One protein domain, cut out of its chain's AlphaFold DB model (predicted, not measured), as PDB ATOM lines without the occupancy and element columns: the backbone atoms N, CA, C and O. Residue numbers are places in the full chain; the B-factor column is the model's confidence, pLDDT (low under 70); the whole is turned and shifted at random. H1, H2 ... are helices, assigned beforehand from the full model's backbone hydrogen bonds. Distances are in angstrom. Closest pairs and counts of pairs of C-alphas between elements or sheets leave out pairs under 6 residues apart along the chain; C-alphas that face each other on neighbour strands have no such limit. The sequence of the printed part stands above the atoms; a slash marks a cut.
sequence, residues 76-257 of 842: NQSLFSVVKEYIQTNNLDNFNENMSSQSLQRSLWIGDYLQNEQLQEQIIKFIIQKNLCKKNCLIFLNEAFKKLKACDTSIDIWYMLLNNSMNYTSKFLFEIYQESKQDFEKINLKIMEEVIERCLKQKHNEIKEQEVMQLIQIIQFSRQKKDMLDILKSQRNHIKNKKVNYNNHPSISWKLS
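What this domain is: This is residues 76 to 257 of the 842 residues of an uncharacterized protein of Pseudocohnilembus persalinus (UniProt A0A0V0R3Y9). Helices are stacked one after another along the longest axis: H1 at one end, then the hairpin H2-H3, the hairpin H4-H5 stacked on it, then H8 and H9 with short H6 and H7 at their side, and H10 at the far end. Residues 232 to 243, most of them in H10, stick out, and the last stretch turns back to H11, which touches no helix. H2, H3, H4 and H5 form an up-and-down bundle, each helix running against the one before it. The printed part has 182 residues with eleven named helices, H1 to H11 in chain order, and no named strand; its class is all helix. It is only just compact, close to loose, with a radius of gyration of the C-alphas of 18.8 A, and spans 59 by 41 by 28 A.

Where its parts are: H1, residues 77 to 89, begins at C-alpha 77 (191.042, 148.333, 161.614) and is 18.1 A long. H2 is residues 101 to 113, 18.6 A, and H3 residues 117 to 128. H4 is residues 137 to 148, and H5, residues 155 to 171, is the longest at 24.4 A, ending at C-alpha 171 (185.341, 159.840, 192.107). H6 is residues 173 to 179 and H7 residues 181 to 184. H8, residues 189 to 203, is 20.8 A long, H9, residues 209 to 222, 20.0 A, and H10, residues 228 to 241, 19.4 A. H11, residues 250 to 257, ends at C-alpha 257 (158.996, 141.312, 191.377).

How they stand to each other: H1 touches H2 with residues 78 to 79 alone, closest at the C-alphas of Leu 79 and Ser 107, 6.3 A. The hairpin H2 and H3 has a shallow tilt of 10 degrees, with C-alphas 111 and 120 closest at 4.6 A. In the hairpin H4 and H5, at 28 degrees, C-alphas 137 and 165 are closest at 5.0 A. H2 and H4 only just touch, with 3 pairs of C-alphas within 8 A, closest at Gln 105 and Phe 140, 7.1 A. H5 touches H8 with residues 166 to 171 alone, at a steep tilt of 54 degrees, closest at C-alphas 170 and 199, 4.6 A. H6 touches H9, about perpendicular at 73 degrees, closest at C-alphas 174 and 214, 6.7 A. H7 is close to H4 but not clearly touching, with C-alphas 138 and 183 7.0 A apart. H9 and H10 only just touch, with 3 pairs, closest at C-alphas 220 and 228, 7.0 A. Every O i to N i+4 pair is within hydrogen-bond range in H1, H4, H5, H6, H8, H9 and H10, but 6 of 9 in H2, 7 of 8 in H3 and 3 of 4 in H11; H7 is too short for one.

The domain as a whole: The C-alphas of Gln 88 and Leu 229 are the two farthest apart, 59.8 A. The printed part has no cut, and the link from H1 to H2, 11 residues, is long. Mean pLDDT of the printed part is 87.0; residues 153 to 154, 226, 235 and 238 to 257 are under 70.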
ATOM      1  N   ASN A  76     186.490 150.041 162.075       96.25
ATOM      2  CA  ASN A  76     187.828 150.435 161.647       96.25
ATOM      3  C   ASN A  76     188.793 149.264 161.892       96.25
ATOM      4  O   ASN A  76     188.409 148.260 162.498       96.25
ATOM      5  N   GLN A  77     190.058 149.410 161.487       95.88
ATOM      6  CA  GLN A  77     191.042 148.333 161.614       95.88
ATOM      7  C   GLN A  77     191.155 147.753 163.031       95.88
ATOM      8  O   GLN A  77     191.218 146.537 163.171       95.88
ATOM      9  N   SER A  78     191.166 148.580 164.083       95.38
ATOM     10  CA  SER A  78     191.332 148.087 165.460       95.38
ATOM     11  C   SER A  78     190.082 147.370 165.987       95.38
ATOM     12  O   SER A  78     190.196 146.369 166.690       95.38
ATOM     13  N   LEU A  79     188.879 147.796 165.586       96.31
ATOM     14  CA  LEU A  79     187.638 147.052 165.839       96.31
ATOM     15  C   LEU A  79     187.618 145.708 165.102       96.31
ATOM     16  O   LEU A  79     187.224 144.695 165.680       96.31
ATOM     17  N   PHE A  80     188.076 145.679 163.848       97.25
ATOM     18  CA  PHE A  80     188.199 144.439 163.085       97.25
ATOM     19  C   PHE A  80     189.258 143.502 163.692       97.25
ATOM     20  O   PHE A  80     189.019 142.299 163.786       97.25
ATOM     21  N   SER A  81     190.367 144.043 164.214       96.69
ATOM     22  CA  SER A  81     191.360 143.293 164.997       96.69
ATOM     23  C   SER A  81     190.761 142.647 166.253       96.69
ATOM     24  O   SER A  81     191.094 141.501 166.533       96.69
ATOM     25  N   VAL A  82     189.845 143.308 166.980       97.19
ATOM     26  CA  VAL A  82     189.149 142.695 168.137       97.19
ATOM     27  C   VAL A  82     188.286 141.509 167.715       97.19
ATOM     28  O   VAL A  82     188.363 140.447 168.329       97.19
ATOM     29  N   VAL A  83     187.480 141.665 166.659       97.00
ATOM     30  CA  VAL A  83     186.630 140.575 166.144       97.00
ATOM     31  C   VAL A  83     187.492 139.405 165.663       97.00
ATOM     32  O   VAL A  83     187.186 138.250 165.953       97.00
ATOM     33  N   LYS A  84     188.603 139.700 164.983       96.81
ATOM     34  CA  LYS A  84     189.571 138.713 164.503       96.81
ATOM     35  C   LYS A  84     190.268 137.965 165.642       96.81
ATOM     36  O   LYS A  84     190.296 136.740 165.599       96.81
ATOM     37  N   GLU A  85     190.800 138.669 166.640       97.12
ATOM     38  CA  GLU A  85     191.466 138.057 167.799       97.12
ATOM     39  C   GLU A  85     190.491 137.153 168.562       97.12
ATOM     40  O   GLU A  85     190.818 136.003 168.855       97.12
ATOM     41  N   TYR A  86     189.262 137.628 168.801       97.69
ATOM     42  CA  TYR A  86     188.225 136.831 169.449       97.69
ATOM     43  C   TYR A  86     187.884 135.568 168.652       97.69
ATOM     44  O   TYR A  86     187.903 134.485 169.220       97.69
ATOM     45  N   ILE A  87     187.647 135.658 167.340       96.69
ATOM     46  CA  ILE A  87     187.353 134.473 166.513       96.69
ATOM     47  C   ILE A  87     188.536 133.485 166.487       96.69
ATOM     48  O   ILE A  87     188.330 132.277 166.417       96.69
ATOM     49  N   GLN A  88     189.777 133.973 166.567       95.44
ATOM     50  CA  GLN A  88     190.977 133.129 166.523       95.44
ATOM     51  C   GLN A  88     191.346 132.475 167.866       95.44
ATOM     52  O   GLN A  88     192.152 131.544 167.873       95.44
ATOM     53  N   THR A  89     190.788 132.935 168.993       95.94
ATOM     54  CA  THR A  89     191.217 132.517 170.347       95.94
ATOM     55  C   THR A  89     190.078 132.254 171.343       95.94
ATOM     56  O   THR A  89     190.319 131.687 172.408       95.94
ATOM     57  N   ASN A  90     188.853 132.690 171.030       95.69
ATOM     58  CA  ASN A  90     187.704 132.845 171.931       95.69
ATOM     59  C   ASN A  90     187.980 133.663 173.216       95.69
ATOM     60  O   ASN A  90     187.236 133.550 174.193       95.69
ATOM     61  N   ASN A  91     189.025 134.505 173.240       95.81
ATOM     62  CA  ASN A  91     189.433 135.257 174.431       95.81
ATOM     63  C   ASN A  91     190.044 136.635 174.083       95.81
ATOM     64  O   ASN A  91     190.794 136.770 173.125       95.81
ATOM     65  N   LEU A  92     189.756 137.672 174.875       96.50
ATOM     66  CA  LEU A  92     190.336 139.018 174.736       96.50
ATOM     67  C   LEU A  92     191.250 139.426 175.910       96.50
ATOM     68  O   LEU A  92     191.699 140.571 175.965       96.50
ATOM     69  N   ASP A  93     191.589 138.500 176.817       93.00
ATOM     70  CA  ASP A  93     192.537 138.687 177.932       93.00
ATOM     71  C   ASP A  93     193.832 139.401 177.508       93.00
ATOM     72  O   ASP A  93     194.245 140.379 178.138       93.00
ATOM     73  N   ASN A  94     194.442 138.926 176.417       90.06
ATOM     74  CA  ASN A  94     195.731 139.395 175.903       90.06
ATOM     75  C   ASN A  94     195.622 140.613 174.970       90.06
ATOM     76  O   ASN A  94     196.649 141.171 174.579       90.06
ATOM     77  N   PHE A  95     194.408 141.046 174.611       91.56
ATOM     78  CA  PHE A  95     194.218 142.174 173.706       91.56
ATOM     79  C   PHE A  95     194.629 143.483 174.401       91.56
ATOM     80  O   PHE A  95     194.026 143.896 175.395       91.56
ATOM     81  N   ASN A  96     195.682 144.125 173.886       83.62
ATOM     82  CA  ASN A  96     196.371 145.240 174.543       83.62
ATOM     83  C   ASN A  96     196.662 146.415 173.585       83.62
ATOM     84  O   ASN A  96     197.725 147.033 173.647       83.62
ATOM     85  N   GLU A  97     195.739 146.714 172.664       82.62
ATOM     86  CA  GLU A  97     195.812 147.940 171.856       82.62
ATOM     87  C   GLU A  97     195.270 149.155 172.629       82.62
ATOM     88  O   GLU A  97     194.176 149.119 173.200       82.62
ATOM     89  N   ASN A  98     196.004 150.273 172.578       88.88
ATOM     90  CA  ASN A  98     195.575 151.562 173.127       88.88
ATOM     91  C   ASN A  98     194.466 152.187 172.260       88.88
ATOM     92  O   ASN A  98     194.719 153.026 171.395       88.88
ATOM     93  N   MET A  99     193.222 151.768 172.484       93.62
ATOM     94  CA  MET A  99     192.060 152.263 171.748       93.62
ATOM     95  C   MET A  99     191.615 153.669 172.179       93.62
ATOM     96  O   MET A  99     191.566 154.003 173.363       93.62
ATOM     97  N   SER A 100     191.180 154.484 171.211       95.75
ATOM     98  CA  SER A 100     190.525 155.769 171.493       95.75
ATOM     99  C   SER A 100     189.151 155.573 172.148       95.75
ATOM    100  O   SER A 100     188.488 154.562 171.911       95.75
ATOM    101  N   SER A 101     188.655 156.566 172.899       95.19
ATOM    102  CA  SER A 101     187.318 156.514 173.527       95.19
ATOM    103  C   SER A 101     186.190 156.194 172.536       95.19
ATOM    104  O   SER A 101     185.258 155.475 172.883       95.19
ATOM    105  N   GLN A 102     186.288 156.689 171.296       95.12
ATOM    106  CA  GLN A 102     185.327 156.380 170.231       95.12
ATOM    107  C   GLN A 102     185.454 154.933 169.736       95.12
ATOM    108  O   GLN A 102     184.438 154.298 169.472       95.12
ATOM    109  N   SER A 103     186.677 154.403 169.633       96.06
ATOM    110  CA  SER A 103     186.897 152.996 169.267       96.06
ATOM    111  C   SER A 103     186.333 152.081 170.354       96.06
ATOM    112  O   SER A 103     185.517 151.227 170.047       96.06
ATOM    113  N   LEU A 104     186.632 152.348 171.631       96.56
ATOM    114  CA  LEU A 104     186.083 151.592 172.765       96.56
ATOM    115  C   LEU A 104     184.543 151.631 172.831       96.56
ATOM    116  O   LEU A 104     183.921 150.628 173.170       96.56
ATOM    117  N   GLN A 105     183.910 152.765 172.500       96.38
ATOM    118  CA  GLN A 105     182.446 152.857 172.407       96.38
ATOM    119  C   GLN A 105     181.906 151.967 171.278       96.38
ATOM    120  O   GLN A 105     180.980 151.189 171.495       96.38
ATOM    121  N   ARG A 106     182.524 152.023 170.091       96.88
ATOM    122  CA  ARG A 106     182.178 151.154 168.956       96.88
ATOM    123  C   ARG A 106     182.476 149.672 169.231       96.88
ATOM    124  O   ARG A 106     181.825 148.821 168.632       96.88
ATOM    125  N   SER A 107     183.373 149.341 170.166       96.56
ATOM    126  CA  SER A 107     183.602 147.957 170.609       96.56
ATOM    127  C   SER A 107     182.376 147.370 171.320       96.56
ATOM    128  O   SER A 107     182.079 146.192 171.154       96.56
ATOM    129  N   LEU A 108     181.599 148.174 172.057       95.88
ATOM    130  CA  LEU A 108     180.300 147.713 172.571       95.88
ATOM    131  C   LEU A 108     179.333 147.412 171.420       95.88
ATOM    132  O   LEU A 108     178.666 146.377 171.413       95.88
ATOM    133  N   TRP A 109     179.295 148.310 170.431       96.06
ATOM    134  CA  TRP A 109     178.393 148.215 169.287       96.06
ATOM    135  C   TRP A 109     178.726 147.049 168.348       96.06
ATOM    136  O   TRP A 109     177.805 146.518 167.738       96.06
ATOM    137  N   ILE A 110     179.988 146.606 168.237       97.00
ATOM    138  CA  ILE A 110     180.327 145.432 167.412       97.00
ATOM    139  C   ILE A 110     179.891 144.115 168.069       97.00
ATOM    140  O   ILE A 110     179.387 143.242 167.369       97.00
ATOM    141  N   GLY A 111     179.963 144.001 169.402       95.12
ATOM    142  CA  GLY A 111     179.371 142.868 170.130       95.12
ATOM    143  C   GLY A 111     177.844 142.796 169.980       95.12
ATOM    144  O   GLY A 111     177.295 141.713 169.788       95.12
ATOM    145  N   ASP A 112     177.177 143.959 169.985       93.75
ATOM    146  CA  ASP A 112     175.735 144.079 169.723       93.75
ATOM    147  C   ASP A 112     175.366 143.752 168.269       93.75
ATOM    148  O   ASP A 112     174.438 142.983 168.033       93.75
ATOM    149  N   TYR A 113     176.098 144.297 167.294       96.38
ATOM    150  CA  TYR A 113     175.854 144.081 165.863       96.38
ATOM    151  C   TYR A 113     176.020 142.612 165.456       96.38
ATOM    152  O   TYR A 113     175.209 142.087 164.700       96.38
ATOM    153  N   LEU A 114     177.043 141.938 165.989       96.94
ATOM    154  CA  LEU A 114     177.288 140.511 165.762       96.94
ATOM    155  C   LEU A 114     176.329 139.604 166.557       96.94
ATOM    156  O   LEU A 114     176.313 138.392 166.332       96.94
ATOM    157  N   GLN A 115     175.542 140.183 167.475       95.38
ATOM    158  CA  GLN A 115     174.658 139.490 168.414       95.38
ATOM    159  C   GLN A 115     175.366 138.331 169.133       95.38
ATOM    160  O   GLN A 115     174.916 137.185 169.099       95.38
ATOM    161  N   ASN A 116     176.515 138.621 169.747       95.88
ATOM    162  CA  ASN A 116     177.298 137.631 170.479       95.88
ATOM    163  C   ASN A 116     177.545 138.122 171.915       95.88
ATOM    164  O   ASN A 116     178.419 138.956 172.167       95.88
ATOM    165  N   GLU A 117     176.754 137.604 172.863       94.19
ATOM    166  CA  GLU A 117     176.822 138.006 174.275       94.19
ATOM    167  C   GLU A 117     178.190 137.675 174.907       94.19
ATOM    168  O   GLU A 117     178.678 138.450 175.726       94.19
ATOM    169  N   GLN A 118     178.865 136.601 174.474       95.44
ATOM    170  CA  GLN A 118     180.198 136.212 174.964       95.44
ATOM    171  C   GLN A 118     181.295 137.182 174.487       95.44
ATOM    172  O   GLN A 118     182.120 137.624 175.286       95.44
ATOM    173  N   LEU A 119     181.269 137.588 173.210       96.44
ATOM    174  CA  LEU A 119     182.150 138.635 172.672       96.44
ATOM    175  C   LEU A 119     181.945 139.955 173.424       96.44
ATOM    176  O   LEU A 119     182.906 140.621 173.805       96.44
ATOM    177  N   GLN A 120     180.690 140.327 173.669       95.38
ATOM    178  CA  GLN A 120     180.355 141.516 174.442       95.38
ATOM    179  C   GLN A 120     180.864 141.431 175.888       95.38
ATOM    180  O   GLN A 120     181.409 142.408 176.405       95.38
ATOM    181  N   GLU A 121     180.757 140.263 176.523       96.06
ATOM    182  CA  GLU A 121     181.289 140.011 177.862       96.06
ATOM    183  C   GLU A 121     182.811 140.215 177.921       96.06
ATOM    184  O   GLU A 121     183.326 140.928 178.789       96.06
ATOM    185  N   GLN A 122     183.515 139.640 176.945       97.00
ATOM    186  CA  GLN A 122     184.963 139.720 176.770       97.00
ATOM    187  C   GLN A 122     185.431 141.162 176.506       97.00
ATOM    188  O   GLN A 122     186.365 141.640 177.154       97.00
ATOM    189  N   ILE A 123     184.744 141.898 175.627       97.38
ATOM    190  CA  ILE A 123     185.025 143.317 175.352       97.38
ATOM    191  C   ILE A 123     184.838 144.171 176.613       97.38
ATOM    192  O   ILE A 123     185.688 145.019 176.909       97.38
ATOM    193  N   ILE A 124     183.766 143.953 177.383       97.19
ATOM    194  CA  ILE A 124     183.515 144.715 178.614       97.19
ATOM    195  C   ILE A 124     184.601 144.426 179.661       97.19
ATOM    196  O   ILE A 124     185.186 145.373 180.195       97.19
ATOM    197  N   LYS A 125     184.903 143.149 179.934       96.00
ATOM    198  CA  LYS A 125     185.892 142.738 180.950       96.00
ATOM    199  C   LYS A 125     187.326 143.117 180.585       96.00
ATOM    200  O   LYS A 125     188.034 143.708 181.396       96.00
ATOM    201  N   PHE A 126     187.773 142.778 179.379       96.62
ATOM    202  CA  PHE A 126     189.206 142.744 179.075       96.62
ATOM    203  C   PHE A 126     189.694 143.904 178.215       96.62
ATOM    204  O   PHE A 126     190.896 144.158 178.203       96.62
ATOM    205  N   ILE A 127     188.795 144.658 177.579       96.44
ATOM    206  CA  ILE A 127     189.152 145.880 176.848       96.44
ATOM    207  C   ILE A 127     188.648 147.114 177.605       96.44
ATOM    208  O   ILE A 127     189.442 147.979 177.975       96.44
ATOM    209  N   ILE A 128     187.345 147.204 177.884       96.88
ATOM    210  CA  ILE A 128     186.731 148.444 178.384       96.88
ATOM    211  C   ILE A 128     187.036 148.696 179.860       96.88
ATOM    212  O   ILE A 128     187.420 149.813 180.195       96.88
ATOM    213  N   GLN A 129     186.936 147.699 180.747       95.25
ATOM    214  CA  GLN A 129     187.280 147.901 182.164       95.25
ATOM    215  C   GLN A 129     188.751 148.290 182.367       95.25
ATOM    216  O   GLN A 129     189.021 149.172 183.182       95.25
ATOM    217  N   LYS A 130     189.688 147.699 181.606       95.25
ATOM    218  CA  LYS A 130     191.116 148.074 181.642       95.25
ATOM    219  C   LYS A 130     191.349 149.526 181.192       95.25
ATOM    220  O   LYS A 130     192.239 150.187 181.714       95.25
ATOM    221  N   ASN A 131     190.533 150.027 180.259       96.19
ATOM    222  CA  ASN A 131     190.643 151.371 179.675       96.19
ATOM    223  C   ASN A 131     189.634 152.398 180.244       96.19
ATOM    224  O   ASN A 131     189.480 153.495 179.693       96.19
ATOM    225  N   LEU A 132     188.932 152.073 181.333       96.50
ATOM    226  CA  LEU A 132     187.955 152.967 181.955       96.50
ATOM    227  C   LEU A 132     188.673 154.126 182.660       96.50
ATOM    228  O   LEU A 132     189.455 153.928 183.585       96.50
ATOM    229  N   CYS A 133     188.400 155.357 182.232       95.62
ATOM    230  CA  CYS A 133     189.056 156.556 182.738       95.62
ATOM    231  C   CYS A 133     188.099 157.758 182.807       95.62
ATOM    232  O   CYS A 133     186.977 157.733 182.297       95.62
ATOM    233  N   LYS A 134     188.578 158.860 183.398       95.56
ATOM    234  CA  LYS A 134     187.849 160.135 183.494       95.56
ATOM    235  C   LYS A 134     187.215 160.557 182.153       95.56
ATOM    236  O   LYS A 134     186.031 160.869 182.112       95.56
ATOM    237  N   LYS A 135     187.982 160.490 181.056       94.81
ATOM    238  CA  LYS A 135     187.593 160.981 179.718       94.81
ATOM    239  C   LYS A 135     186.551 160.125 178.979       94.81
ATOM    240  O   LYS A 135     186.080 160.545 177.928       94.81
ATOM    241  N   ASN A 136     186.234 158.918 179.456       96.31
ATOM    242  CA  ASN A 136     185.298 158.010 178.776       96.31
ATOM    243  C   ASN A 136     184.216 157.412 179.695       96.31
ATOM    244  O   ASN A 136     183.234 156.869 179.190       96.31
ATOM    245  N   CYS A 137     184.315 157.578 181.019       97.00
ATOM    246  CA  CYS A 137     183.335 157.038 181.963       97.00
ATOM    247  C   CYS A 137     181.892 157.527 181.721       97.00
ATOM    248  O   CYS A 137     180.975 156.716 181.822       97.00
ATOM    249  N   LEU A 138     181.670 158.784 181.305       96.44
ATOM    250  CA  LEU A 138     180.326 159.271 180.942       96.44
ATOM    251  C   LEU A 138     179.760 158.596 179.686       96.44
ATOM    252  O   LEU A 138     178.547 158.424 179.571       96.44
ATOM    253  N   ILE A 139     180.622 158.211 178.740       96.06
ATOM    254  CA  ILE A 139     180.208 157.532 177.509       96.06
ATOM    255  C   ILE A 139     179.680 156.146 177.883       96.06
ATOM    256  O   ILE A 139     178.527 155.830 177.596       96.06
ATOM    257  N   PHE A 140     180.469 155.355 178.614       97.38
ATOM    258  CA  PHE A 140     180.064 154.012 179.039       97.38
ATOM    259  C   PHE A 140     178.902 154.012 180.037       97.38
ATOM    260  O   PHE A 140     178.059 153.121 179.970       97.38
ATOM    261  N   LEU A 141     178.797 155.026 180.904       97.19
ATOM    262  CA  LEU A 141     177.636 155.221 181.777       97.19
ATOM    263  C   LEU A 141     176.342 155.356 180.961       97.19
ATOM    264  O   LEU A 141     175.336 154.719 181.275       97.19
ATOM    265  N   ASN A 142     176.380 156.161 179.895       95.56
ATOM    266  CA  ASN A 142     175.235 156.383 179.021       95.56
ATOM    267  C   ASN A 142     174.947 155.175 178.112       95.56
ATOM    268  O   ASN A 142     173.782 154.805 177.984       95.56
ATOM    269  N   GLU A 143     175.954 154.524 177.517       95.31
ATOM    270  CA  GLU A 143     175.742 153.297 176.726       95.31
ATOM    271  C   GLU A 143     175.165 152.160 177.583       95.31
ATOM    272  O   GLU A 143     174.166 151.552 177.200       95.31
ATOM    273  N   ALA A 144     175.713 151.926 178.781       96.00
ATOM    274  CA  ALA A 144     175.203 150.895 179.679       96.00
ATOM    275  C   ALA A 144     173.764 151.179 180.126       96.00
ATOM    276  O   ALA A 144     172.937 150.269 180.136       96.00
ATOM    277  N   PHE A 145     173.418 152.437 180.420       94.38
ATOM    278  CA  PHE A 145     172.035 152.789 180.741       94.38
ATOM    279  C   PHE A 145     171.077 152.609 179.553       94.38
ATOM    280  O   PHE A 145     169.964 152.123 179.750       94.38
ATOM    281  N   LYS A 146     171.490 152.949 178.320       93.44
ATOM    282  CA  LYS A 146     170.684 152.679 177.113       93.44
ATOM    283  C   LYS A 146     170.395 151.183 176.977       93.44
ATOM    284  O   LYS A 146     169.238 150.815 176.798       93.44
ATOM    285  N   LYS A 147     171.425 150.336 177.099       92.62
ATOM    286  CA  LYS A 147     171.296 148.882 176.939       92.62
ATOM    287  C   LYS A 147     170.417 148.253 178.018       92.62
ATOM    288  O   LYS A 147     169.491 147.518 177.691       92.62
ATOM    289  N   LEU A 148     170.625 148.619 179.282       91.50
ATOM    290  CA  LEU A 148     169.826 148.141 180.423       91.50
ATOM    291  C   LEU A 148     168.360 148.611 180.400       91.50
ATOM    292  O   LEU A 148     167.549 148.125 181.182       91.50
ATOM    293  N   LYS A 149     168.006 149.554 179.518       90.88
ATOM    294  CA  LYS A 149     166.619 149.948 179.231       90.88
ATOM    295  C   LYS A 149     166.004 149.161 178.054       90.88
ATOM    296  O   LYS A 149     164.807 149.276 177.816       90.88
ATOM    297  N   ALA A 150     166.814 148.426 177.291       87.62
ATOM    298  CA  ALA A 150     166.425 147.770 176.041       87.62
ATOM    299  C   ALA A 150     166.536 146.233 176.070       87.62
ATOM    300  O   ALA A 150     165.957 145.585 175.203       87.62
ATOM    301  N   CYS A 151     167.279 145.650 177.017       82.00
ATOM    302  CA  CYS A 151     167.553 144.212 177.062       82.00
ATOM    303  C   CYS A 151     167.381 143.632 178.474       82.00
ATOM    304  O   CYS A 151     168.081 144.041 179.400       82.00
ATOM    305  N   ASP A 152     166.507 142.628 178.603       72.12
ATOM    306  CA  ASP A 152     166.271 141.882 179.849       72.12
ATOM    307  C   ASP A 152     167.167 140.630 180.006       72.12
ATOM    308  O   ASP A 152     167.177 140.018 181.074       72.12
ATOM    309  N   THR A 153     167.923 140.226 178.972       65.94
ATOM    310  CA  THR A 153     168.742 138.991 178.970       65.94
ATOM    311  C   THR A 153     170.162 139.208 179.500       65.94
ATOM    312  O   THR A 153     170.518 138.687 180.555       65.94
ATOM    313  N   SER A 154     170.966 140.028 178.815       65.69
ATOM    314  CA  SER A 154     172.398 140.289 179.071       65.69
ATOM    315  C   SER A 154     172.654 141.221 180.272       65.69
ATOM    316  O   SER A 154     173.571 142.041 180.294       65.69
ATOM    317  N   ILE A 155     171.820 141.105 181.302       76.50
ATOM    318  CA  ILE A 155     171.642 142.081 182.379       76.50
ATOM    319  C   ILE A 155     172.913 142.324 183.223       76.50
ATOM    320  O   ILE A 155     173.287 143.475 183.467       76.50
ATOM    321  N   ASP A 156     173.602 141.269 183.668       88.56
ATOM    322  CA  ASP A 156     174.593 141.397 184.751       88.56
ATOM    323  C   ASP A 156     175.887 142.098 184.310       88.56
ATOM    324  O   ASP A 156     176.425 142.943 185.036       88.56
ATOM    325  N   ILE A 157     176.371 141.816 183.095       92.69
ATOM    326  CA  ILE A 157     177.618 142.404 182.589       92.69
ATOM    327  C   ILE A 157     177.478 143.908 182.316       92.69
ATOM    328  O   ILE A 157     178.400 144.694 182.562       92.69
ATOM    329  N   TRP A 158     176.288 144.334 181.896       94.81
ATOM    330  CA  TRP A 158     175.975 145.740 181.690       94.81
ATOM    331  C   TRP A 158     175.714 146.478 183.007       94.81
ATOM    332  O   TRP A 158     176.144 147.627 183.128       94.81
ATOM    333  N   TYR A 159     175.140 145.836 184.037       94.25
ATOM    334  CA  TYR A 159     175.127 146.422 185.388       94.25
ATOM    335  C   TYR A 159     176.534 146.583 185.962       94.25
ATOM    336  O   TYR A 159     176.809 147.600 186.599       94.25
ATOM    337  N   MET A 160     177.445 145.642 185.708       94.88
ATOM    338  CA  MET A 160     178.849 145.775 186.103       94.88
ATOM    339  C   MET A 160     179.515 146.984 185.418       94.88
ATOM    340  O   MET A 160     180.177 147.777 186.095       94.88
ATOM    341  N   LEU A 161     179.306 147.182 184.109       96.81
ATOM    342  CA  LEU A 161     179.821 148.358 183.395       96.81
ATOM    343  C   LEU A 161     179.191 149.666 183.901       96.81
ATOM    344  O   LEU A 161     179.918 150.629 184.159       96.81
ATOM    345  N   LEU A 162     177.869 149.699 184.102       96.94
ATOM    346  CA  LEU A 162     177.154 150.850 184.662       96.94
ATOM    347  C   LEU A 162     177.703 151.211 186.051       96.94
ATOM    348  O   LEU A 162     178.033 152.364 186.312       96.94
ATOM    349  N   ASN A 163     177.844 150.222 186.935       96.94
ATOM    350  CA  ASN A 163     178.294 150.410 188.311       96.94
ATOM    351  C   ASN A 163     179.741 150.917 188.388       96.94
ATOM    352  O   ASN A 163     180.028 151.838 189.155       96.94
ATOM    353  N   ASN A 164     180.638 150.377 187.559       97.38
ATOM    354  CA  ASN A 164     182.017 150.855 187.481       97.38
ATOM    355  C   ASN A 164     182.093 152.267 186.884       97.38
ATOM    356  O   ASN A 164     182.835 153.105 187.397       97.38
ATOM    357  N   SER A 165     181.275 152.567 185.872       98.06
ATOM    358  CA  SER A 165     181.189 153.906 185.278       98.06
ATOM    359  C   SER A 165     180.638 154.939 186.270       98.06
ATOM    360  O   SER A 165     181.196 156.031 186.379       98.06
ATOM    361  N   MET A 166     179.622 154.587 187.072       97.94
ATOM    362  CA  MET A 166     179.130 155.423 188.178       97.94
ATOM    363  C   MET A 166     180.215 155.659 189.230       97.94
ATOM    364  O   MET A 166     180.391 156.791 189.674       97.94
ATOM    365  N   ASN A 167     180.985 154.628 189.597       97.00
ATOM    366  CA  ASN A 167     182.085 154.765 190.554       97.00
ATOM    367  C   ASN A 167     183.170 155.726 190.041       97.00
ATOM    368  O   ASN A 167     183.519 156.669 190.750       97.00
ATOM    369  N   TYR A 168     183.636 155.564 188.798       96.81
ATOM    370  CA  TYR A 168     184.592 156.495 188.182       96.81
ATOM    371  C   TYR A 168     184.038 157.922 188.084       96.81
ATOM    372  O   TYR A 168     184.730 158.866 188.465       96.81
ATOM    373  N   THR A 169     182.783 158.081 187.656       97.62
ATOM    374  CA  THR A 169     182.137 159.400 187.567       97.62
ATOM    375  C   THR A 169     182.029 160.059 188.941       97.62
ATOM    376  O   THR A 169     182.323 161.238 189.078       97.62
ATOM    377  N   SER A 170     181.668 159.303 189.982       96.75
ATOM    378  CA  SER A 170     181.553 159.825 191.349       96.75
ATOM    379  C   SER A 170     182.896 160.228 191.968       96.75
ATOM    380  O   SER A 170     182.948 161.201 192.714       96.75
ATOM    381  N   LYS A 171     183.987 159.531 191.624       96.00
ATOM    382  CA  LYS A 171     185.341 159.840 192.107       96.00
ATOM    383  C   LYS A 171     185.867 161.168 191.552       96.00
ATOM    384  O   LYS A 171     186.493 161.927 192.288       96.00
ATOM    385  N   PHE A 172     185.600 161.433 190.272       96.69
ATOM    386  CA  PHE A 172     186.079 162.606 189.528       96.69
ATOM    387  C   PHE A 172     184.946 163.603 189.202       96.69
ATOM    388  O   PHE A 172     184.978 164.289 188.179       96.69
ATOM    389  N   LEU A 173     183.895 163.639 190.036       96.31
ATOM    390  CA  LEU A 173     182.621 164.304 189.733       96.31
ATOM    391  C   LEU A 173     182.793 165.781 189.352       96.31
ATOM    392  O   LEU A 173     182.206 166.244 188.373       96.31
ATOM    393  N   PHE A 174     183.620 166.508 190.104       95.12
ATOM    394  CA  PHE A 174     183.868 167.929 189.874       95.12
ATOM    395  C   PHE A 174     184.684 168.147 188.604       95.12
ATOM    396  O   PHE A 174     184.307 168.950 187.753       95.12
ATOM    397  N   GLU A 175     185.775 167.401 188.426       95.62
ATOM    398  CA  GLU A 175     186.692 167.647 187.319       95.62
ATOM    399  C   GLU A 175     186.122 167.186 185.968       95.62
ATOM    400  O   GLU A 175     186.567 167.693 184.940       95.62
ATOM    401  N   ILE A 176     185.166 166.244 185.937       95.62
ATOM    402  CA  ILE A 176     184.412 165.910 184.713       95.62
ATOM    403  C   ILE A 176     183.310 166.954 184.459       95.62
ATOM    404  O   ILE A 176     183.077 167.316 183.309       95.62
ATOM    405  N   TYR A 177     182.644 167.479 185.497       95.44
ATOM    406  CA  TYR A 177     181.620 168.520 185.319       95.44
ATOM    407  C   TYR A 177     182.191 169.793 184.678       95.44
ATOM    408  O   TYR A 177     181.559 170.348 183.781       95.44
ATOM    409  N   GLN A 178     183.401 170.210 185.069       94.19
ATOM    410  CA  GLN A 178     184.078 171.351 184.438       94.19
ATOM    411  C   GLN A 178     184.501 171.058 182.983       94.19
ATOM    412  O   GLN A 178     184.354 171.917 182.120       94.19
ATOM    413  N   GLU A 179     184.994 169.848 182.684       94.88
ATOM    414  CA  GLU A 179     185.476 169.476 181.340       94.88
ATOM    415  C   GLU A 179     184.365 169.109 180.340       94.88
ATOM    416  O   GLU A 179     184.573 169.192 179.131       94.88
ATOM    417  N   SER A 180     183.211 168.618 180.801       92.25
ATOM    418  CA  SER A 180     182.234 167.924 179.941       92.25
ATOM    419  C   SER A 180     180.781 168.174 180.358       92.25
ATOM    420  O   SER A 180     179.925 167.291 180.291       92.25
ATOM    421  N   LYS A 181     180.475 169.413 180.762       91.56
ATOM    422  CA  LYS A 181     179.141 169.852 181.210       91.56
ATOM    423  C   LYS A 181     177.985 169.474 180.266       91.56
ATOM    424  O   LYS A 181     176.916 169.107 180.743       91.56
ATOM    425  N   GLN A 182     178.198 169.491 178.947       90.50
ATOM    426  CA  GLN A 182     177.181 169.086 177.959       90.50
ATOM    427  C   GLN A 182     176.854 167.582 177.984       90.50
ATOM    428  O   GLN A 182     175.759 167.183 177.595       90.50
ATOM    429  N   ASP A 183     177.777 166.726 178.428       88.94
ATOM    430  CA  ASP A 183     177.527 165.287 178.566       88.94
ATOM    431  C   ASP A 183     176.829 164.939 179.885       88.94
ATOM    432  O   ASP A 183     176.131 163.927 179.954       88.94
ATOM    433  N   PHE A 184     176.916 165.810 180.899       88.88
ATOM    434  CA  PHE A 184     176.120 165.689 182.125       88.88
ATOM    435  C   PHE A 184     174.613 165.826 181.867       88.88
ATOM    436  O   PHE A 184     173.834 165.092 182.472       88.88
ATOM    437  N   GLU A 185     174.194 166.699 180.943       87.81
ATOM    438  CA  GLU A 185     172.775 166.908 180.587       87.81
ATOM    439  C   GLU A 185     172.106 165.655 180.000       87.81
ATOM    440  O   GLU A 185     170.884 165.515 180.042       87.81
ATOM    441  N   LYS A 186     172.907 164.736 179.450       90.94
ATOM    442  CA  LYS A 186     172.449 163.510 178.778       90.94
ATOM    443  C   LYS A 186     172.206 162.358 179.762       90.94
ATOM    444  O   LYS A 186     171.551 161.380 179.402       90.94
ATOM    445  N   ILE A 187     172.725 162.463 180.988       93.56
ATOM    446  CA  ILE A 187     172.657 161.413 182.011       93.56
ATOM    447  C   ILE A 187     171.287 161.446 182.693       93.56
ATOM    448  O   ILE A 187     170.763 162.503 183.041       93.56
ATOM    449  N   ASN A 188     170.695 160.274 182.932       93.06
ATOM    450  CA  ASN A 188     169.416 160.193 183.632       93.06
ATOM    451  C   ASN A 188     169.519 160.751 185.062       93.06
ATOM    452  O   ASN A 188     170.403 160.349 185.816       93.06
ATOM    453  N   LEU A 189     168.564 161.595 185.470       89.44
ATOM    454  CA  LEU A 189     168.561 162.236 186.790       89.44
ATOM    455  C   LEU A 189     168.739 161.245 187.957       89.44
ATOM    456  O   LEU A 189     169.494 161.535 188.875       89.44
ATOM    457  N   LYS A 190     168.139 160.046 187.900       89.06
ATOM    458  CA  LYS A 190     168.287 159.034 188.967       89.06
ATOM    459  C   LYS A 190     169.718 158.491 189.070       89.06
ATOM    460  O   LYS A 190     170.182 158.188 190.163       89.06
ATOM    461  N   ILE A 191     170.414 158.379 187.937       94.38
ATOM    462  CA  ILE A 191     171.830 157.986 187.881       94.38
ATOM    463  C   ILE A 191     172.704 159.130 188.390       94.38
ATOM    464  O   ILE A 191     173.651 158.889 189.129       94.38
ATOM    465  N   MET A 192     172.373 160.375 188.040       94.69
ATOM    466  CA  MET A 192     173.085 161.548 188.546       94.69
ATOM    467  C   MET A 192     172.955 161.678 190.071       94.69
ATOM    468  O   MET A 192     173.948 161.916 190.750       94.69
ATOM    469  N   GLU A 193     171.767 161.438 190.631       89.62
ATOM    470  CA  GLU A 193     171.545 161.419 192.083       89.62
ATOM    471  C   GLU A 193     172.332 160.290 192.781       89.62
ATOM    472  O   GLU A 193     172.987 160.552 193.787       89.62
ATOM    473  N   GLU A 194     172.377 159.078 192.215       92.88
ATOM    474  CA  GLU A 194     173.217 157.963 192.696       92.88
ATOM    475  C   GLU A 194     174.727 158.291 192.624       92.88
ATOM    476  O   GLU A 194     175.482 158.006 193.555       92.88
ATOM    477  N   VAL A 195     175.186 158.936 191.545       96.38
ATOM    478  CA  VAL A 195     176.580 159.385 191.363       96.38
ATOM    479  C   VAL A 195     176.961 160.475 192.375       96.38
ATOM    480  O   VAL A 195     178.055 160.428 192.943       96.38
ATOM    481  N   ILE A 196     176.055 161.417 192.652       94.38
ATOM    482  CA  ILE A 196     176.212 162.449 193.687       94.38
ATOM    483  C   ILE A 196     176.258 161.810 195.084       94.38
ATOM    484  O   ILE A 196     177.150 162.132 195.872       94.38
ATOM    485  N   GLU A 197     175.366 160.858 195.384       91.00
ATOM    486  CA  GLU A 197     175.350 160.134 196.663       91.00
ATOM    487  C   GLU A 197     176.658 159.343 196.874       91.00
ATOM    488  O   GLU A 197     177.222 159.344 197.971       91.00
ATOM    489  N   ARG A 198     177.210 158.736 195.812       95.38
ATOM    490  CA  ARG A 198     178.526 158.070 195.832       95.38
ATOM    491  C   ARG A 198     179.688 159.041 196.039       95.38
ATOM    492  O   ARG A 198     180.582 158.720 196.819       95.38
ATOM    493  N   CYS A 199     179.675 160.214 195.403       94.81
ATOM    494  CA  CYS A 199     180.709 161.237 195.599       94.81
ATOM    495  C   CYS A 199     180.724 161.726 197.055       94.81
ATOM    496  O   CYS A 199     181.781 161.760 197.685       94.81
ATOM    497  N   LEU A 200     179.549 162.022 197.620       91.00
ATOM    498  CA  LEU A 200     179.389 162.390 199.032       91.00
ATOM    499  C   LEU A 200     179.867 161.281 199.981       91.00
ATOM    500  O   LEU A 200     180.552 161.564 200.962       91.00
ATOM    501  N   LYS A 201     179.558 160.013 199.681       88.75
ATOM    502  CA  LYS A 201     180.022 158.855 200.466       88.75
ATOM    503  C   LYS A 201     181.540 158.658 200.407       88.75
ATOM    504  O   LYS A 201     182.120 158.275 201.418       88.75
ATOM    505  N   GLN A 202     182.175 158.921 199.262       90.31
ATOM    506  CA  GLN A 202     183.627 158.797 199.083       90.31
ATOM    507  C   GLN A 202     184.395 159.952 199.734       90.31
ATOM    508  O   GLN A 202     185.328 159.704 200.490       90.31
ATOM    509  N   LYS A 203     183.992 161.203 199.481       87.81
ATOM    510  CA  LYS A 203     184.711 162.401 199.943       87.81
ATOM    511  C   LYS A 203     184.262 162.926 201.317       87.81
ATOM    512  O   LYS A 203     184.714 163.988 201.713       87.81
ATOM    513  N   HIS A 204     183.404 162.218 202.058       80.25
ATOM    514  CA  HIS A 204     182.718 162.693 203.281       80.25
ATOM    515  C   HIS A 204     183.566 163.525 204.272       80.25
ATOM    516  O   HIS A 204     183.040 164.445 204.888       80.25
ATOM    517  N   ASN A 205     184.855 163.207 204.442       80.94
ATOM    518  CA  ASN A 205     185.760 163.889 205.381       80.94
ATOM    519  C   ASN A 205     186.720 164.901 204.713       80.94
ATOM    520  O   ASN A 205     187.533 165.509 205.399       80.94
ATOM    521  N   GLU A 206     186.676 165.034 203.385       87.38
ATOM    522  CA  GLU A 206     187.712 165.674 202.556       87.38
ATOM    523  C   GLU A 206     187.176 166.777 201.624       87.38
ATOM    524  O   GLU A 206     187.981 167.525 201.071       87.38
ATOM    525  N   ILE A 207     185.848 166.908 201.452       83.56
ATOM    526  CA  ILE A 207     185.236 167.948 200.599       83.56
ATOM    527  C   ILE A 207     185.644 169.341 201.095       83.56
ATOM    528  O   ILE A 207     185.229 169.788 202.166       83.56
ATOM    529  N   LYS A 208     186.408 170.059 200.270       89.88
ATOM    530  CA  LYS A 208     186.758 171.465 200.505       89.88
ATOM    531  C   LYS A 208     185.554 172.364 200.237       89.88
ATOM    532  O   LYS A 208     184.690 172.043 199.432       89.88
ATOM    533  N   GLU A 209     185.519 173.549 200.834       84.50
ATOM    534  CA  GLU A 209     184.423 174.517 200.648       84.50
ATOM    535  C   GLU A 209     184.154 174.854 199.164       84.50
ATOM    536  O   GLU A 209     183.011 174.860 198.707       84.50
ATOM    537  N   GLN A 210     185.219 174.995 198.368       87.44
ATOM    538  CA  GLN A 210     185.147 175.178 196.912       87.44
ATOM    539  C   GLN A 210     184.519 173.978 196.170       87.44
ATOM    540  O   GLN A 210     183.908 174.153 195.115       87.44
ATOM    541  N   GLU A 211     184.653 172.760 196.702       89.00
ATOM    542  CA  GLU A 211     183.988 171.559 196.185       89.00
ATOM    543  C   GLU A 211     182.518 171.489 196.630       89.00
ATOM    544  O   GLU A 211     181.684 171.045 195.844       89.00
ATOM    545  N   VAL A 212     182.161 171.990 197.825       87.31
ATOM    546  CA  VAL A 212     180.750 172.141 198.244       87.31
ATOM    547  C   VAL A 212     180.005 173.049 197.264       87.31
ATOM    548  O   VAL A 212     178.943 172.680 196.763       87.31
ATOM    549  N   MET A 213     180.585 174.205 196.924       88.81
ATOM    550  CA  MET A 213     179.975 175.146 195.976       88.81
ATOM    551  C   MET A 213     179.831 174.547 194.569       88.81
ATOM    552  O   MET A 213     178.789 174.713 193.934       88.81
ATOM    553  N   GLN A 214     180.819 173.780 194.097       91.69
ATOM    554  CA  GLN A 214     180.699 173.038 192.835       91.69
ATOM    555  C   GLN A 214     179.639 171.930 192.905       91.69
ATOM    556  O   GLN A 214     178.893 171.744 191.945       91.69
ATOM    557  N   LEU A 215     179.497 171.233 194.036       91.62
ATOM    558  CA  LEU A 215     178.445 170.232 194.219       91.62
ATOM    559  C   LEU A 215     177.046 170.862 194.171       91.62
ATOM    560  O   LEU A 215     176.155 170.320 193.520       91.62
ATOM    561  N   ILE A 216     176.859 172.028 194.798       87.44
ATOM    562  CA  ILE A 216     175.605 172.791 194.734       87.44
ATOM    563  C   ILE A 216     175.286 173.177 193.281       87.44
ATOM    564  O   ILE A 216     174.155 172.971 192.839       87.44
ATOM    565  N   GLN A 217     176.279 173.633 192.508       90.19
ATOM    566  CA  GLN A 217     176.112 173.925 191.077       90.19
ATOM    567  C   GLN A 217     175.743 172.678 190.253       90.19
ATOM    568  O   GLN A 217     174.891 172.762 189.369       90.19
ATOM    569  N   ILE A 218     176.328 171.513 190.550       92.50
ATOM    570  CA  ILE A 218     175.986 170.234 189.901       92.50
ATOM    571  C   ILE A 218     174.547 169.813 190.237       92.50
ATOM    572  O   ILE A 218     173.814 169.366 189.352       92.50
ATOM    573  N   ILE A 219     174.100 169.996 191.484       89.38
ATOM    574  CA  ILE A 219     172.723 169.703 191.917       89.38
ATOM    575  C   ILE A 219     171.718 170.685 191.282       89.38
ATOM    576  O   ILE A 219     170.651 170.256 190.842       89.38
ATOM    577  N   GLN A 220     172.052 171.977 191.183       88.19
ATOM    578  CA  GLN A 220     171.268 172.984 190.448       88.19
ATOM    579  C   GLN A 220     171.091 172.604 188.978       88.19
ATOM    580  O   GLN A 220     169.967 172.547 188.474       88.19
ATOM    581  N   PHE A 221     172.205 172.294 188.318       88.75
ATOM    582  CA  PHE A 221     172.263 171.971 186.901       88.75
ATOM    583  C   PHE A 221     171.497 170.688 186.560       88.75
ATOM    584  O   PHE A 221     170.578 170.715 185.744       88.75
ATOM    585  N   SER A 222     171.812 169.582 187.239       86.25
ATOM    586  CA  SER A 222     171.177 168.276 187.007       86.25
ATOM    587  C   SER A 222     169.667 168.277 187.253       86.25
ATOM    588  O   SER A 222     168.928 167.615 186.527       86.25
ATOM    589  N   ARG A 223     169.184 169.050 188.233       83.56
ATOM    590  CA  ARG A 223     167.746 169.196 188.523       83.56
ATOM    591  C   ARG A 223     167.060 170.289 187.698       83.56
ATOM    592  O   ARG A 223     165.862 170.489 187.877       83.56
ATOM    593  N   GLN A 224     167.796 170.996 186.833       82.06
ATOM    594  CA  GLN A 224     167.326 172.129 186.021       82.06
ATOM    595  C   GLN A 224     166.627 173.233 186.847       82.06
ATOM    596  O   GLN A 224     165.752 173.950 186.357       82.06
ATOM    597  N   LYS A 225     167.003 173.382 188.126       75.69
ATOM    598  CA  LYS A 225     166.355 174.307 189.064       75.69
ATOM    599  C   LYS A 225     167.145 175.602 189.192       75.69
ATOM    600  O   LYS A 225     168.296 175.594 189.618       75.69
ATOM    601  N   LYS A 226     166.485 176.717 188.855       68.50
ATOM    602  CA  LYS A 226     167.051 178.074 188.939       68.50
ATOM    603  C   LYS A 226     167.227 178.559 190.381       68.50
ATOM    604  O   LYS A 226     168.205 179.236 190.667       68.50
ATOM    605  N   ASP A 227     166.299 178.217 191.274       73.44
ATOM    606  CA  ASP A 227     166.331 178.627 192.682       73.44
ATOM    607  C   ASP A 227     166.956 177.536 193.575       73.44
ATOM    608  O   ASP A 227     166.558 176.366 193.548       73.44
ATOM    609  N   MET A 228     167.928 177.940 194.399       70.00
ATOM    610  CA  MET A 228     168.559 177.093 195.411       70.00
ATOM    611  C   MET A 228     167.576 176.714 196.527       70.00
ATOM    612  O   MET A 228     167.592 175.576 196.998       70.00
ATOM    613  N   LEU A 229     166.660 177.612 196.907       74.75
ATOM    614  CA  LEU A 229     165.639 177.323 197.914       74.75
ATOM    615  C   LEU A 229     164.669 176.249 197.409       74.75
ATOM    616  O   LEU A 229     164.298 175.367 198.176       74.75
ATOM    617  N   ASP A 230     164.310 176.232 196.125       74.19
ATOM    618  CA  ASP A 230     163.501 175.158 195.524       74.19
ATOM    619  C   ASP A 230     164.234 173.821 195.375       74.19
ATOM    620  O   ASP A 230     163.590 172.776 195.219       74.19
ATOM    621  N   ILE A 231     165.564 173.809 195.459       70.44
ATOM    622  CA  ILE A 231     166.358 172.583 195.595       70.44
ATOM    623  C   ILE A 231     166.350 172.128 197.048       70.44
ATOM    624  O   ILE A 231     166.066 170.961 197.296       70.44
ATOM    625  N   LEU A 232     166.577 173.029 198.006       70.94
ATOM    626  CA  LEU A 232     166.569 172.717 199.437       70.94
ATOM    627  C   LEU A 232     165.179 172.267 199.914       70.94
ATOM    628  O   LEU A 232     165.066 171.214 200.537       70.94
ATOM    629  N   LYS A 233     164.098 172.965 199.533       77.25
ATOM    630  CA  LYS A 233     162.698 172.534 199.735       77.25
ATOM    631  C   LYS A 233     162.465 171.145 199.138       77.25
ATOM    632  O   LYS A 233     161.903 170.277 199.797       77.25
ATOM    633  N   SER A 234     162.924 170.911 197.908       71.81
ATOM    634  CA  SER A 234     162.742 169.638 197.198       71.81
ATOM    635  C   SER A 234     163.563 168.497 197.789       71.81
ATOM    636  O   SER A 234     163.072 167.378 197.827       71.81
ATOM    637  N   GLN A 235     164.771 168.764 198.289       66.12
ATOM    638  CA  GLN A 235     165.617 167.791 198.976       66.12
ATOM    639  C   GLN A 235     165.056 167.485 200.366       66.12
ATOM    640  O   GLN A 235     164.941 166.323 200.731       66.12
ATOM    641  N   ARG A 236     164.614 168.504 201.113       70.00
ATOM    642  CA  ARG A 236     163.939 168.359 202.411       70.00
ATOM    643  C   ARG A 236     162.631 167.579 202.279       70.00
ATOM    644  O   ARG A 236     162.360 166.717 203.106       70.00
ATOM    645  N   ASN A 237     161.848 167.837 201.231       73.25
ATOM    646  CA  ASN A 237     160.638 167.077 200.924       73.25
ATOM    647  C   ASN A 237     160.970 165.661 200.439       73.25
ATOM    648  O   ASN A 237     160.338 164.719 200.901       73.25
ATOM    649  N   HIS A 238     161.991 165.481 199.594       64.81
ATOM    650  CA  HIS A 238     162.451 164.152 199.198       64.81
ATOM    651  C   HIS A 238     162.894 163.343 200.421       64.81
ATOM    652  O   HIS A 238     162.397 162.244 200.584       64.81
ATOM    653  N   ILE A 239     163.710 163.894 201.329       66.19
ATOM    654  CA  ILE A 239     164.157 163.243 202.576       66.19
ATOM    655  C   ILE A 239     162.978 162.939 203.516       66.19
ATOM    656  O   ILE A 239     162.868 161.817 204.003       66.19
ATOM    657  N   LYS A 240     162.048 163.884 203.730       63.31
ATOM    658  CA  LYS A 240     160.809 163.632 204.499       63.31
ATOM    659  C   LYS A 240     159.988 162.482 203.903       63.31
ATOM    660  O   LYS A 240     159.471 161.649 204.646       63.31
ATOM    661  N   ASN A 241     159.918 162.413 202.575       61.84
ATOM    662  CA  ASN A 241     159.214 161.371 201.827       61.84
ATOM    663  C   ASN A 241     160.077 160.101 201.623       61.84
ATOM    664  O   ASN A 241     159.541 159.064 201.248       61.84
ATOM    665  N   LYS A 242     161.384 160.154 201.940       57.09
ATOM    666  CA  LYS A 242     162.335 159.032 202.082       57.09
ATOM    667  C   LYS A 242     162.147 158.320 203.435       57.09
ATOM    668  O   LYS A 242     162.886 157.384 203.729       57.09
ATOM    669  N   LYS A 243     161.105 158.668 204.218       51.81
ATOM    670  CA  LYS A 243     160.370 157.673 205.022       51.81
ATOM    671  C   LYS A 243     160.028 156.515 204.084       51.81
ATOM    672  O   LYS A 243     159.129 156.647 203.261       51.81
ATOM    673  N   VAL A 244     160.796 155.429 204.162       49.28
ATOM    674  CA  VAL A 244     160.810 154.384 203.133       49.28
ATOM    675  C   VAL A 244     159.432 153.735 203.024       49.28
ATOM    676  O   VAL A 244     159.079 152.849 203.796       49.28
ATOM    677  N   ASN A 245     158.642 154.175 202.045       49.62
ATOM    678  CA  ASN A 245     157.402 153.514 201.677       49.62
ATOM    679  C   ASN A 245     157.767 152.274 200.849       49.62
ATOM    680  O   ASN A 245     157.790 152.312 199.616       49.62
ATOM    681  N   TYR A 246     158.128 151.200 201.560       51.72
ATOM    682  CA  TYR A 246     158.612 149.931 201.008       51.72
ATOM    683  C   TYR A 246     157.705 149.371 199.903       51.72
ATOM    684  O   TYR A 246     158.205 148.761 198.962       51.72
ATOM    685  N   ASN A 247     156.401 149.652 199.975       51.50
ATOM    686  CA  ASN A 247     155.391 149.206 199.016       51.50
ATOM    687  C   ASN A 247     155.560 149.849 197.623       51.50
ATOM    688  O   ASN A 247     155.290 149.201 196.616       51.50
ATOM    689  N   ASN A 248     156.035 151.102 197.556       50.06
ATOM    690  CA  ASN A 248     156.054 151.908 196.324       50.06
ATOM    691  C   ASN A 248     157.463 152.282 195.824       50.06
ATOM    692  O   ASN A 248     157.591 152.898 194.765       50.06
ATOM    693  N   HIS A 249     158.537 151.957 196.551       45.34
ATOM    694  CA  HIS A 249     159.891 152.341 196.133       45.34
ATOM    695  C   HIS A 249     160.329 151.544 194.886       45.34
ATOM    696  O   HIS A 249     160.424 150.318 194.966       45.34
ATOM    697  N   PRO A 250     160.647 152.171 193.735       47.50
ATOM    698  CA  PRO A 250     160.739 151.459 192.457       47.50
ATOM    699  C   PRO A 250     161.858 150.410 192.411       47.50
ATOM    700  O   PRO A 250     161.644 149.326 191.880       47.50
ATOM    701  N   SER A 251     163.021 150.670 193.022       45.72
ATOM    702  CA  SER A 251     164.103 149.673 193.105       45.72
ATOM    703  C   SER A 251     163.875 148.592 194.168       45.72
ATOM    704  O   SER A 251     164.624 147.620 194.197       45.72
ATOM    705  N   ILE A 252     162.860 148.736 195.031       49.94
ATOM    706  CA  ILE A 252     162.392 147.661 195.916       49.94
ATOM    707  C   ILE A 252     161.311 146.869 195.185       49.94
ATOM    708  O   ILE A 252     161.463 145.665 195.059       49.94
ATOM    709  N   SER A 253     160.300 147.525 194.611       46.97
ATOM    710  CA  SER A 253     159.224 146.883 193.841       46.97
ATOM    711  C   SER A 253     159.757 145.990 192.709       46.97
ATOM    712  O   SER A 253     159.380 144.826 192.633       46.97
ATOM    713  N   TRP A 254     160.738 146.459 191.928       48.03
ATOM    714  CA  TRP A 254     161.455 145.643 190.933       48.03
ATOM    715  C   TRP A 254     162.263 144.497 191.569       48.03
ATOM    716  O   TRP A 254     162.187 143.355 191.122       48.03
ATOM    717  N   LYS A 255     163.003 144.736 192.660       55.94
ATOM    718  CA  LYS A 255     163.701 143.635 193.353       55.94
ATOM    719  C   LYS A 255     162.713 142.585 193.876       55.94
ATOM    720  O   LYS A 255     162.996 141.402 193.748       55.94
ATOM    721  N   LEU A 256     161.547 142.996 194.379       56.47
ATOM    722  CA  LEU A 256     160.466 142.131 194.857       56.47
ATOM    723  C   LEU A 256     159.725 141.405 193.721       56.47
ATOM    724  O   LEU A 256     159.377 140.239 193.896       56.47
ATOM    725  N   SER A 257     159.516 142.025 192.554       61.47
ATOM    726  CA  SER A 257     158.996 141.312 191.377       61.47
ATOM    727  C   SER A 257     159.991 140.256 190.905       61.47
ATOM    728  O   SER A 257     159.592 139.140 190.589       61.47
TER     729      SER A 257